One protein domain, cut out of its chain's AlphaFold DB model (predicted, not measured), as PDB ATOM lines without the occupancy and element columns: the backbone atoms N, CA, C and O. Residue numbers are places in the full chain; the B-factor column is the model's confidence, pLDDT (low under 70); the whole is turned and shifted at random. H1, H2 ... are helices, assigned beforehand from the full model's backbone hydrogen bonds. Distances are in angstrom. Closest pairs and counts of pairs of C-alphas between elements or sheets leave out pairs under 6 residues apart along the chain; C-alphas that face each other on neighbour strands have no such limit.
ATOM      1  N   ASP A  49      -5.807  -0.076  20.300       93.50
ATOM      2  CA  ASP A  49      -4.558  -0.746  19.955       93.50
ATOM      3  C   ASP A  49      -3.368  -0.179  20.731       93.50
ATOM      4  O   ASP A  49      -2.542  -0.963  21.196       93.50
ATOM      5  N   PHE A  50      -3.332   1.134  20.977       94.50
ATOM      6  CA  PHE A  50      -2.355   1.740  21.879       94.50
ATOM      7  C   PHE A  50      -2.497   1.184  23.301       94.50
ATOM      8  O   PHE A  50      -1.520   0.739  23.894       94.50
ATOM      9  N   VAL A  51      -3.720   1.127  23.841       93.19
ATOM     10  CA  VAL A  51      -3.968   0.586  25.193       93.19
ATOM     11  C   VAL A  51      -3.537  -0.874  25.295       93.19
ATOM     12  O   VAL A  51      -2.964  -1.287  26.306       93.19
ATOM     13  N   ARG A  52      -3.797  -1.672  24.255       92.94
ATOM     14  CA  ARG A  52      -3.369  -3.073  24.222       92.94
ATOM     15  C   ARG A  52      -1.851  -3.195  24.145       92.94
ATOM     16  O   ARG A  52      -1.283  -3.921  24.950       92.94
ATOM     17  N   GLY A  53      -1.211  -2.457  23.237       94.12
ATOM     18  CA  GLY A  53       0.246  -2.429  23.113       94.12
ATOM     19  C   GLY A  53       0.904  -2.011  24.421       94.12
ATOM     20  O   GLY A  53       1.834  -2.669  24.879       94.12
ATOM     21  N   TRP A  54       0.346  -1.001  25.093       94.06
ATOM     22  CA  TRP A  54       0.815  -0.555  26.398       94.06
ATOM     23  C   TRP A  54       0.787  -1.682  27.435       94.06
ATOM     24  O   TRP A  54       1.808  -1.957  28.061       94.06
ATOM     25  N   LYS A  55      -0.355  -2.363  27.592       91.50
ATOM     26  CA  LYS A  55      -0.512  -3.464  28.558       91.50
ATOM     27  C   LYS A  55       0.428  -4.629  28.264       91.50
ATOM     28  O   LYS A  55       1.153  -5.057  29.158       91.50
ATOM     29  N   ASP A  56       0.454  -5.079  27.014       93.12
ATOM     30  CA  ASP A  56       1.281  -6.197  26.556       93.12
ATOM     31  C   ASP A  56       2.776  -5.902  26.774       93.12
ATOM     32  O   ASP A  56       3.495  -6.687  27.397       93.12
ATOM     33  N   GLY A  57       3.241  -4.726  26.341       93.38
ATOM     34  CA  GLY A  57       4.636  -4.324  26.510       93.38
ATOM     35  C   GLY A  57       5.016  -4.157  27.979       93.38
ATOM     36  O   GLY A  57       6.087  -4.604  28.394       93.38
ATOM     37  N   CYS A  58       4.124  -3.603  28.803       91.19
ATOM     38  CA  CYS A  58       4.376  -3.415  30.225       91.19
ATOM     39  C   CYS A  58       4.443  -4.749  30.987       91.19
ATOM     40  O   CYS A  58       5.272  -4.888  31.889       91.19
ATOM     41  N   GLU A  59       3.632  -5.745  30.614       88.75
ATOM     42  CA  GLU A  59       3.697  -7.098  31.178       88.75
ATOM     43  C   GLU A  59       5.055  -7.754  30.875       88.75
ATOM     44  O   GLU A  59       5.754  -8.193  31.795       88.75
ATOM     45  N   VAL A  60       5.485  -7.722  29.607       90.94
ATOM     46  CA  VAL A  60       6.777  -8.286  29.181       90.94
ATOM     47  C   VAL A  60       7.950  -7.539  29.818       90.94
ATOM     48  O   VAL A  60       8.878  -8.162  30.341       90.94
ATOM     49  N   GLY A  61       7.905  -6.205  29.826       89.56
ATOM     50  CA  GLY A  61       8.923  -5.363  30.451       89.56
ATOM     51  C   GLY A  61       9.043  -5.650  31.943       89.56
ATOM     52  O   GLY A  61      10.148  -5.843  32.456       89.56
ATOM     53  N   SER A  62       7.909  -5.785  32.630       86.88
ATOM     54  CA  SER A  62       7.873  -6.118  34.053       86.88
ATOM     55  C   SER A  62       8.445  -7.500  34.338       86.88
ATOM     56  O   SER A  62       9.230  -7.648  35.274       86.88
ATOM     57  N   ALA A  63       8.127  -8.505  33.519       85.56
ATOM     58  CA  ALA A  63       8.734  -9.831  33.616       85.56
ATOM     59  C   ALA A  63      10.261  -9.765  33.407       85.56
ATOM     60  O   ALA A  63      11.027 -10.357  34.167       85.56
ATOM     61  N   GLY A  64      10.728  -8.997  32.420       84.62
ATOM     62  CA  GLY A  64      12.154  -8.840  32.118       84.62
ATOM     63  C   GLY A  64      12.946  -8.121  33.216       84.62
ATOM     64  O   GLY A  64      14.068  -8.524  33.528       84.62
ATOM     65  N   GLY A  65      12.363  -7.076  33.809       80.81
ATOM     66  CA  GLY A  65      13.004  -6.226  34.819       80.81
ATOM     67  C   GLY A  65      12.883  -6.739  36.253       80.81
ATOM     68  O   GLY A  65      13.425  -6.124  37.171       80.81
ATOM     69  N   SER A  66      12.163  -7.839  36.480       80.50
ATOM     70  CA  SER A  66      11.853  -8.332  37.820       80.50
ATOM     71  C   SER A  66      12.654  -9.562  38.254       80.50
ATOM     72  O   SER A  66      13.419 -10.154  37.488       80.50
ATOM     73  N   ASN A  67      12.539  -9.912  39.539       76.88
ATOM     74  CA  ASN A  67      13.187 -11.092  40.108       76.88
ATOM     75  C   ASN A  67      12.479 -12.395  39.679       76.88
ATOM     76  O   ASN A  67      11.407 -12.383  39.075       76.88
ATOM     77  N   THR A  68      13.074 -13.541  40.014       76.00
ATOM     78  CA  THR A  68      12.540 -14.864  39.647       76.00
ATOM     79  C   THR A  68      11.110 -15.092  40.141       76.00
ATOM     80  O   THR A  68      10.334 -15.736  39.445       76.00
ATOM     81  N   PHE A  69      10.732 -14.535  41.297       75.12
ATOM     82  CA  PHE A  69       9.372 -14.663  41.820       75.12
ATOM     83  C   PHE A  69       8.348 -13.983  40.904       75.12
ATOM     84  O   PHE A  69       7.380 -14.614  40.496       75.12
ATOM     85  N   TYR A  70       8.590 -12.731  40.516       72.06
ATOM     86  CA  TYR A  70       7.693 -11.973  39.636       72.06
ATOM     87  C   TYR A  70       7.618 -12.574  38.226       72.06
ATOM     88  O   TYR A  70       6.549 -12.589  37.619       72.06
ATOM     89  N   LYS A  71       8.724 -13.140  37.727       76.38
ATOM     90  CA  LYS A  71       8.770 -13.836  36.431       76.38
ATOM     91  C   LYS A  71       7.813 -15.024  36.328       76.38
ATOM     92  O   LYS A  71       7.425 -15.368  35.220       76.38
ATOM     93  N   MET A  72       7.423 -15.643  37.443       75.69
ATOM     94  CA  MET A  72       6.458 -16.751  37.429       75.69
ATOM     95  C   MET A  72       5.014 -16.292  37.190       75.69
ATOM     96  O   MET A  72       4.183 -17.103  36.787       75.69
ATOM     97  N   PHE A  73       4.705 -15.018  37.445       74.50
ATOM     98  CA  PHE A  73       3.339 -14.493  37.363       74.50
ATOM     99  C   PHE A  73       3.047 -13.729  36.068       74.50
ATOM    100  O   PHE A  73       1.876 -13.585  35.724       74.50
ATOM    101  N   TYR A  74       4.073 -13.266  35.350       72.75
ATOM    102  CA  TYR A  74       3.915 -12.460  34.135       72.75
ATOM    103  C   TYR A  74       4.434 -13.157  32.892       72.75
ATOM    104  O   TYR A  74       5.449 -13.854  32.921       72.75
ATOM    105  N   ARG A  75       3.757 -12.917  31.768       73.75
ATOM    106  CA  ARG A  75       4.171 -13.447  30.472       73.75
ATOM    107  C   ARG A  75       5.376 -12.677  29.951       73.75
ATOM    108  O   ARG A  75       5.325 -11.472  29.737       73.75
ATOM    109  N   SER A  76       6.447 -13.402  29.644       78.00
ATOM    110  CA  SER A  76       7.607 -12.857  28.930       78.00
ATOM    111  C   SER A  76       7.369 -12.685  27.423       78.00
ATOM    112  O   SER A  76       8.254 -12.213  26.717       78.00
ATOM    113  N   ASN A  77       6.195 -13.078  26.919       83.19
ATOM    114  CA  ASN A  77       5.864 -13.124  25.496       83.19
ATOM    115  C   ASN A  77       4.470 -12.556  25.166       83.19
ATOM    116  O   ASN A  77       3.872 -12.964  24.170       83.19
ATOM    117  N   ALA A  78       3.932 -11.646  25.984       85.81
ATOM    118  CA  ALA A  78       2.720 -10.908  25.632       85.81
ATOM    119  C   ALA A  78       3.033  -9.925  24.486       85.81
ATOM    120  O   ALA A  78       3.470  -8.795  24.701       85.81
ATOM    121  N   ILE A  79       2.890 -10.402  23.249       90.88
ATOM    122  CA  ILE A  79       3.034  -9.616  22.023       90.88
ATOM    123  C   ILE A  79       2.101 -10.170  20.941       90.88
ATOM    124  O   ILE A  79       2.097 -11.366  20.648       90.88
ATOM    125  N   ASP A  80       1.305  -9.296  20.332       92.06
ATOM    126  CA  ASP A  80       0.501  -9.597  19.149       92.06
ATOM    127  C   ASP A  80       1.343  -9.299  17.903       92.06
ATOM    128  O   ASP A  80       1.469  -8.152  17.472       92.06
ATOM    129  N   GLY A  81       1.960 -10.339  17.337       90.69
ATOM    130  CA  GLY A  81       2.896 -10.191  16.219       90.69
ATOM    131  C   GLY A  81       2.276  -9.577  14.960       90.69
ATOM    132  O   GLY A  81       2.953  -8.838  14.248       90.69
ATOM    133  N   PHE A  82       0.986  -9.822  14.703       92.69
ATOM    134  CA  PHE A  82       0.300  -9.239  13.548       92.69
ATOM    135  C   PHE A  82       0.132  -7.728  13.726       92.69
ATOM    136  O   PHE A  82       0.474  -6.948  12.834       92.69
ATOM    137  N   LYS A  83      -0.322  -7.299  14.909       93.25
ATOM    138  CA  LYS A  83      -0.462  -5.871  15.223       93.25
ATOM    139  C   LYS A  83       0.880  -5.169  15.349       93.25
ATOM    140  O   LYS A  83       1.007  -4.042  14.893       93.25
ATOM    141  N   PHE A  84       1.893  -5.831  15.893       92.00
ATOM    142  CA  PHE A  84       3.235  -5.267  15.993       92.00
ATOM    143  C   PHE A  84       3.857  -4.982  14.619       92.00
ATOM    144  O   PHE A  84       4.552  -3.981  14.446       92.00
ATOM    145  N   ALA A  85       3.588  -5.831  13.625       93.00
ATOM    146  CA  ALA A  85       4.074  -5.630  12.265       93.00
ATOM    147  C   ALA A  85       3.251  -4.589  11.483       93.00
ATOM    148  O   ALA A  85       3.825  -3.801  10.732       93.00
ATOM    149  N   GLY A  86       1.923  -4.593  11.646       93.56
ATOM    150  CA  GLY A  86       1.003  -3.816  10.808       93.56
ATOM    151  C   GLY A  86       0.462  -2.518  11.412       93.56
ATOM    152  O   GLY A  86      -0.072  -1.699  10.670       93.56
ATOM    153  N   ASN A  87       0.569  -2.312  12.726       94.38
ATOM    154  CA  ASN A  87      -0.022  -1.173  13.428       94.38
ATOM    155  C   ASN A  87       1.040  -0.402  14.230       94.38
ATOM    156  O   ASN A  87       1.643  -0.922  15.172       94.38
ATOM    157  N   THR A  88       1.247   0.861  13.856       94.81
ATOM    158  CA  THR A  88       2.217   1.759  14.493       94.81
ATOM    159  C   THR A  88       1.853   2.075  15.939       94.81
ATOM    160  O   THR A  88       2.730   2.012  16.792       94.81
ATOM    161  N   ASP A  89       0.575   2.316  16.242       94.19
ATOM    162  CA  ASP A  89       0.115   2.654  17.595       94.19
ATOM    163  C   ASP A  89       0.409   1.521  18.572       94.19
ATOM    164  O   ASP A  89       0.933   1.748  19.661       94.19
ATOM    165  N   TYR A  90       0.098   0.283  18.173       95.75
ATOM    166  CA  TYR A  90       0.378  -0.891  18.995       95.75
ATOM    167  C   TYR A  90       1.882  -1.050  19.222       95.75
ATOM    168  O   TYR A  90       2.325  -1.229  20.355       95.75
ATOM    169  N   ARG A  91       2.669  -0.981  18.143       95.69
ATOM    170  CA  ARG A  91       4.121  -1.174  18.185       95.69
ATOM    171  C   ARG A  91       4.811  -0.130  19.057       95.69
ATOM    172  O   ARG A  91       5.668  -0.475  19.871       95.69
ATOM    173  N   ASP A  92       4.443   1.133  18.896       95.44
ATOM    174  CA  ASP A  92       5.066   2.232  19.620       95.44
ATOM    175  C   ASP A  92       4.633   2.210  21.089       95.44
ATOM    176  O   ASP A  92       5.477   2.363  21.974       95.44
ATOM    177  N   ALA A  93       3.359   1.922  21.376       95.06
ATOM    178  CA  ALA A  93       2.891   1.726  22.746       95.06
ATOM    179  C   ALA A  93       3.623   0.572  23.437       95.06
ATOM    180  O   ALA A  93       4.095   0.745  24.560       95.06
ATOM    181  N   TRP A  94       3.772  -0.568  22.754       95.44
ATOM    182  CA  TRP A  94       4.465  -1.745  23.276       95.44
ATOM    183  C   TRP A  94       5.931  -1.448  23.590       95.44
ATOM    184  O   TRP A  94       6.407  -1.751  24.682       95.44
ATOM    185  N   ASN A  95       6.652  -0.799  22.670       94.81
ATOM    186  CA  ASN A  95       8.061  -0.458  22.878       94.81
ATOM    187  C   ASN A  95       8.252   0.520  24.043       94.81
ATOM    188  O   ASN A  95       9.148   0.337  24.871       94.81
ATOM    189  N   ASN A  96       7.414   1.555  24.123       93.81
ATOM    190  CA  ASN A  96       7.509   2.554  25.183       93.81
ATOM    191  C   ASN A  96       7.167   1.958  26.554       93.81
ATOM    192  O   ASN A  96       7.914   2.150  27.519       93.81
ATOM    193  N   SER A  97       6.076   1.195  26.639       93.12
ATOM    194  CA  SER A  97       5.642   0.587  27.893       93.12
ATOM    195  C   SER A  97       6.601  -0.503  28.372       93.12
ATOM    196  O   SER A  97       6.876  -0.580  29.572       93.12
ATOM    197  N   PHE A  98       7.196  -1.278  27.455       93.62
ATOM    198  CA  PHE A  98       8.234  -2.259  27.771       93.62
ATOM    199  C   PHE A  98       9.389  -1.617  28.535       93.62
ATOM    200  O   PHE A  98       9.709  -2.043  29.648       93.62
ATOM    201  N   TRP A  99       9.995  -0.562  27.984       92.12
ATOM    202  CA  TRP A  99      11.151   0.076  28.614       92.12
ATOM    203  C   TRP A  99      10.797   0.778  29.921       92.12
ATOM    204  O   TRP A  99      11.574   0.709  30.881       92.12
ATOM    205  N   TYR A 100       9.628   1.420  29.977       91.62
ATOM    206  CA  TYR A 100       9.141   2.061  31.192       91.62
ATOM    207  C   TYR A 100       8.980   1.043  32.329       91.62
ATOM    208  O   TYR A 100       9.608   1.180  33.383       91.62
ATOM    209  N   CYS A 101       8.210  -0.022  32.099       89.25
ATOM    210  CA  CYS A 101       7.908  -1.011  33.128       89.25
ATOM    211  C   CYS A 101       9.121  -1.884  33.473       89.25
ATOM    212  O   CYS A 101       9.335  -2.189  34.648       89.25
ATOM    213  N   TYR A 102       9.983  -2.194  32.495       88.81
ATOM    214  CA  TYR A 102      11.270  -2.844  32.740       88.81
ATOM    215  C   TYR A 102      12.121  -2.041  33.715       88.81
ATOM    216  O   TYR A 102      12.577  -2.573  34.727       88.81
ATOM    217  N   ARG A 103      12.318  -0.743  33.448       87.94
ATOM    218  CA  ARG A 103      13.150   0.113  34.297       87.94
ATOM    219  C   ARG A 103      12.518   0.315  35.671       87.94
ATOM    220  O   ARG A 103      13.238   0.259  36.666       87.94
ATOM    221  N   ASN A 104      11.200   0.500  35.736       86.88
ATOM    222  CA  ASN A 104      10.474   0.633  36.997       86.88
ATOM    223  C   ASN A 104      10.680  -0.609  37.883       86.88
ATOM    224  O   ASN A 104      11.104  -0.488  39.034       86.88
ATOM    225  N   MET A 105      10.493  -1.809  37.321       83.88
ATOM    226  CA  MET A 105      10.721  -3.068  38.034       83.88
ATOM    227  C   MET A 105      12.183  -3.292  38.391       83.88
ATOM    228  O   MET A 105      12.475  -3.743  39.497       83.88
ATOM    229  N   TYR A 106      13.099  -2.942  37.492       83.19
ATOM    230  CA  TYR A 106      14.530  -3.074  37.727       83.19
ATOM    231  C   TYR A 106      14.984  -2.220  38.913       83.19
ATOM    232  O   TYR A 106      15.701  -2.706  39.784       83.19
ATOM    233  N   VAL A 107      14.532  -0.964  38.990       81.94
ATOM    234  CA  VAL A 107      14.839  -0.062  40.111       81.94
ATOM    235  C   VAL A 107      14.191  -0.562  41.402       81.94
ATOM    236  O   VAL A 107      14.867  -0.656  42.426       81.94
ATOM    237  N   ARG A 108      12.912  -0.960  41.358       76.75
ATOM    238  CA  ARG A 108      12.196  -1.479  42.535       76.75
ATOM    239  C   ARG A 108      12.832  -2.745  43.099       76.75
ATOM    240  O   ARG A 108      12.969  -2.858  44.314       76.75
ATOM    241  N   HIS A 109      13.278  -3.666  42.250       70.88
ATOM    242  CA  HIS A 109      13.890  -4.925  42.684       70.88
ATOM    243  C   HIS A 109      15.399  -4.848  42.926       70.88
ATOM    244  O   HIS A 109      15.942  -5.744  43.570       70.88
ATOM    245  N   LYS A 110      16.079  -3.784  42.476       64.00
ATOM    246  CA  LYS A 110      17.428  -3.448  42.951       64.00
ATOM    247  C   LYS A 110      17.444  -2.841  44.352       64.00
ATOM    248  O   LYS A 110      18.515  -2.803  44.957       64.00
ATOM    249  N   SER A 111      16.300  -2.416  44.897       52.31
ATOM    250  CA  SER A 111      16.214  -2.171  46.336       52.31
ATOM    251  C   SER A 111      16.450  -3.504  47.061       52.31
ATOM    252  O   SER A 111      15.794  -4.511  46.796       52.31
ATOM    253  N   SER A 112      17.461  -3.534  47.930       51.19
ATOM    254  CA  SER A 112      18.033  -4.720  48.589       51.19
ATOM    255  C   SER A 112      17.044  -5.589  49.384       51.19
ATOM    256  O   SER A 112      17.425  -6.648  49.878       51.19
ATOM    257  N   ILE A 113      15.782  -5.172  49.489       50.38
ATOM    258  CA  ILE A 113      14.729  -5.786  50.300       50.38
ATOM    259  C   ILE A 113      14.352  -7.186  49.792       50.38
ATOM    260  O   ILE A 113      14.038  -8.055  50.596       50.38
TER     261      ILE A 113
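Overview. This is residues 49 to 113 of the 122 residues of an uncharacterized protein of Alphaproteobacteria bacterium (UniProt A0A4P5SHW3). Two long helices, H1 and H4, lie side by side and run the same way; between them in the chain, short H2, residues 72 to 80 and short H3 fold back along H1. The printed part has 65 residues with four named helices, H1 to H4 in chain order, and no named strand: all helix. It is a compact rod, radius of gyration of the C-alphas 12.1 A, spanning 41 by 19 by 14 A.

Arrangement. H1, residues 49 to 65, and H2, residues 68 to 71, only just touch, only at the corner, with 3 pairs of C-alphas within 8 A; the closest are Ala 63 and Lys 71, 4.9 A. H4, residues 88 to 110, touches H1 at a shallow tilt of 29 degrees, the same way; the closest C-alphas are Gly 61 and Tyr 102, 4.1 A. H3, residues 81 to 86, touches H4 only at the corner, at residues 90 to 91 alone; the closest C-alphas are Phe 84 and Arg 91, 4.7 A. H2 is apart from H3 and H4. Every O i to N i+4 pair in H1, H3 and H4 is within hydrogen-bond range; H2 is too short for one.

Along the chain. H1 begins at C-alpha 49 (-4.558, -0.746, 19.955) and measures 23.7 A; H4 measures 32.7 A, ending at C-alpha 110 (17.428, -3.448, 42.951).

Size, cuts and confidence. The printed part has no cut and no long link. Residues 110 to 113 have pLDDT under 70.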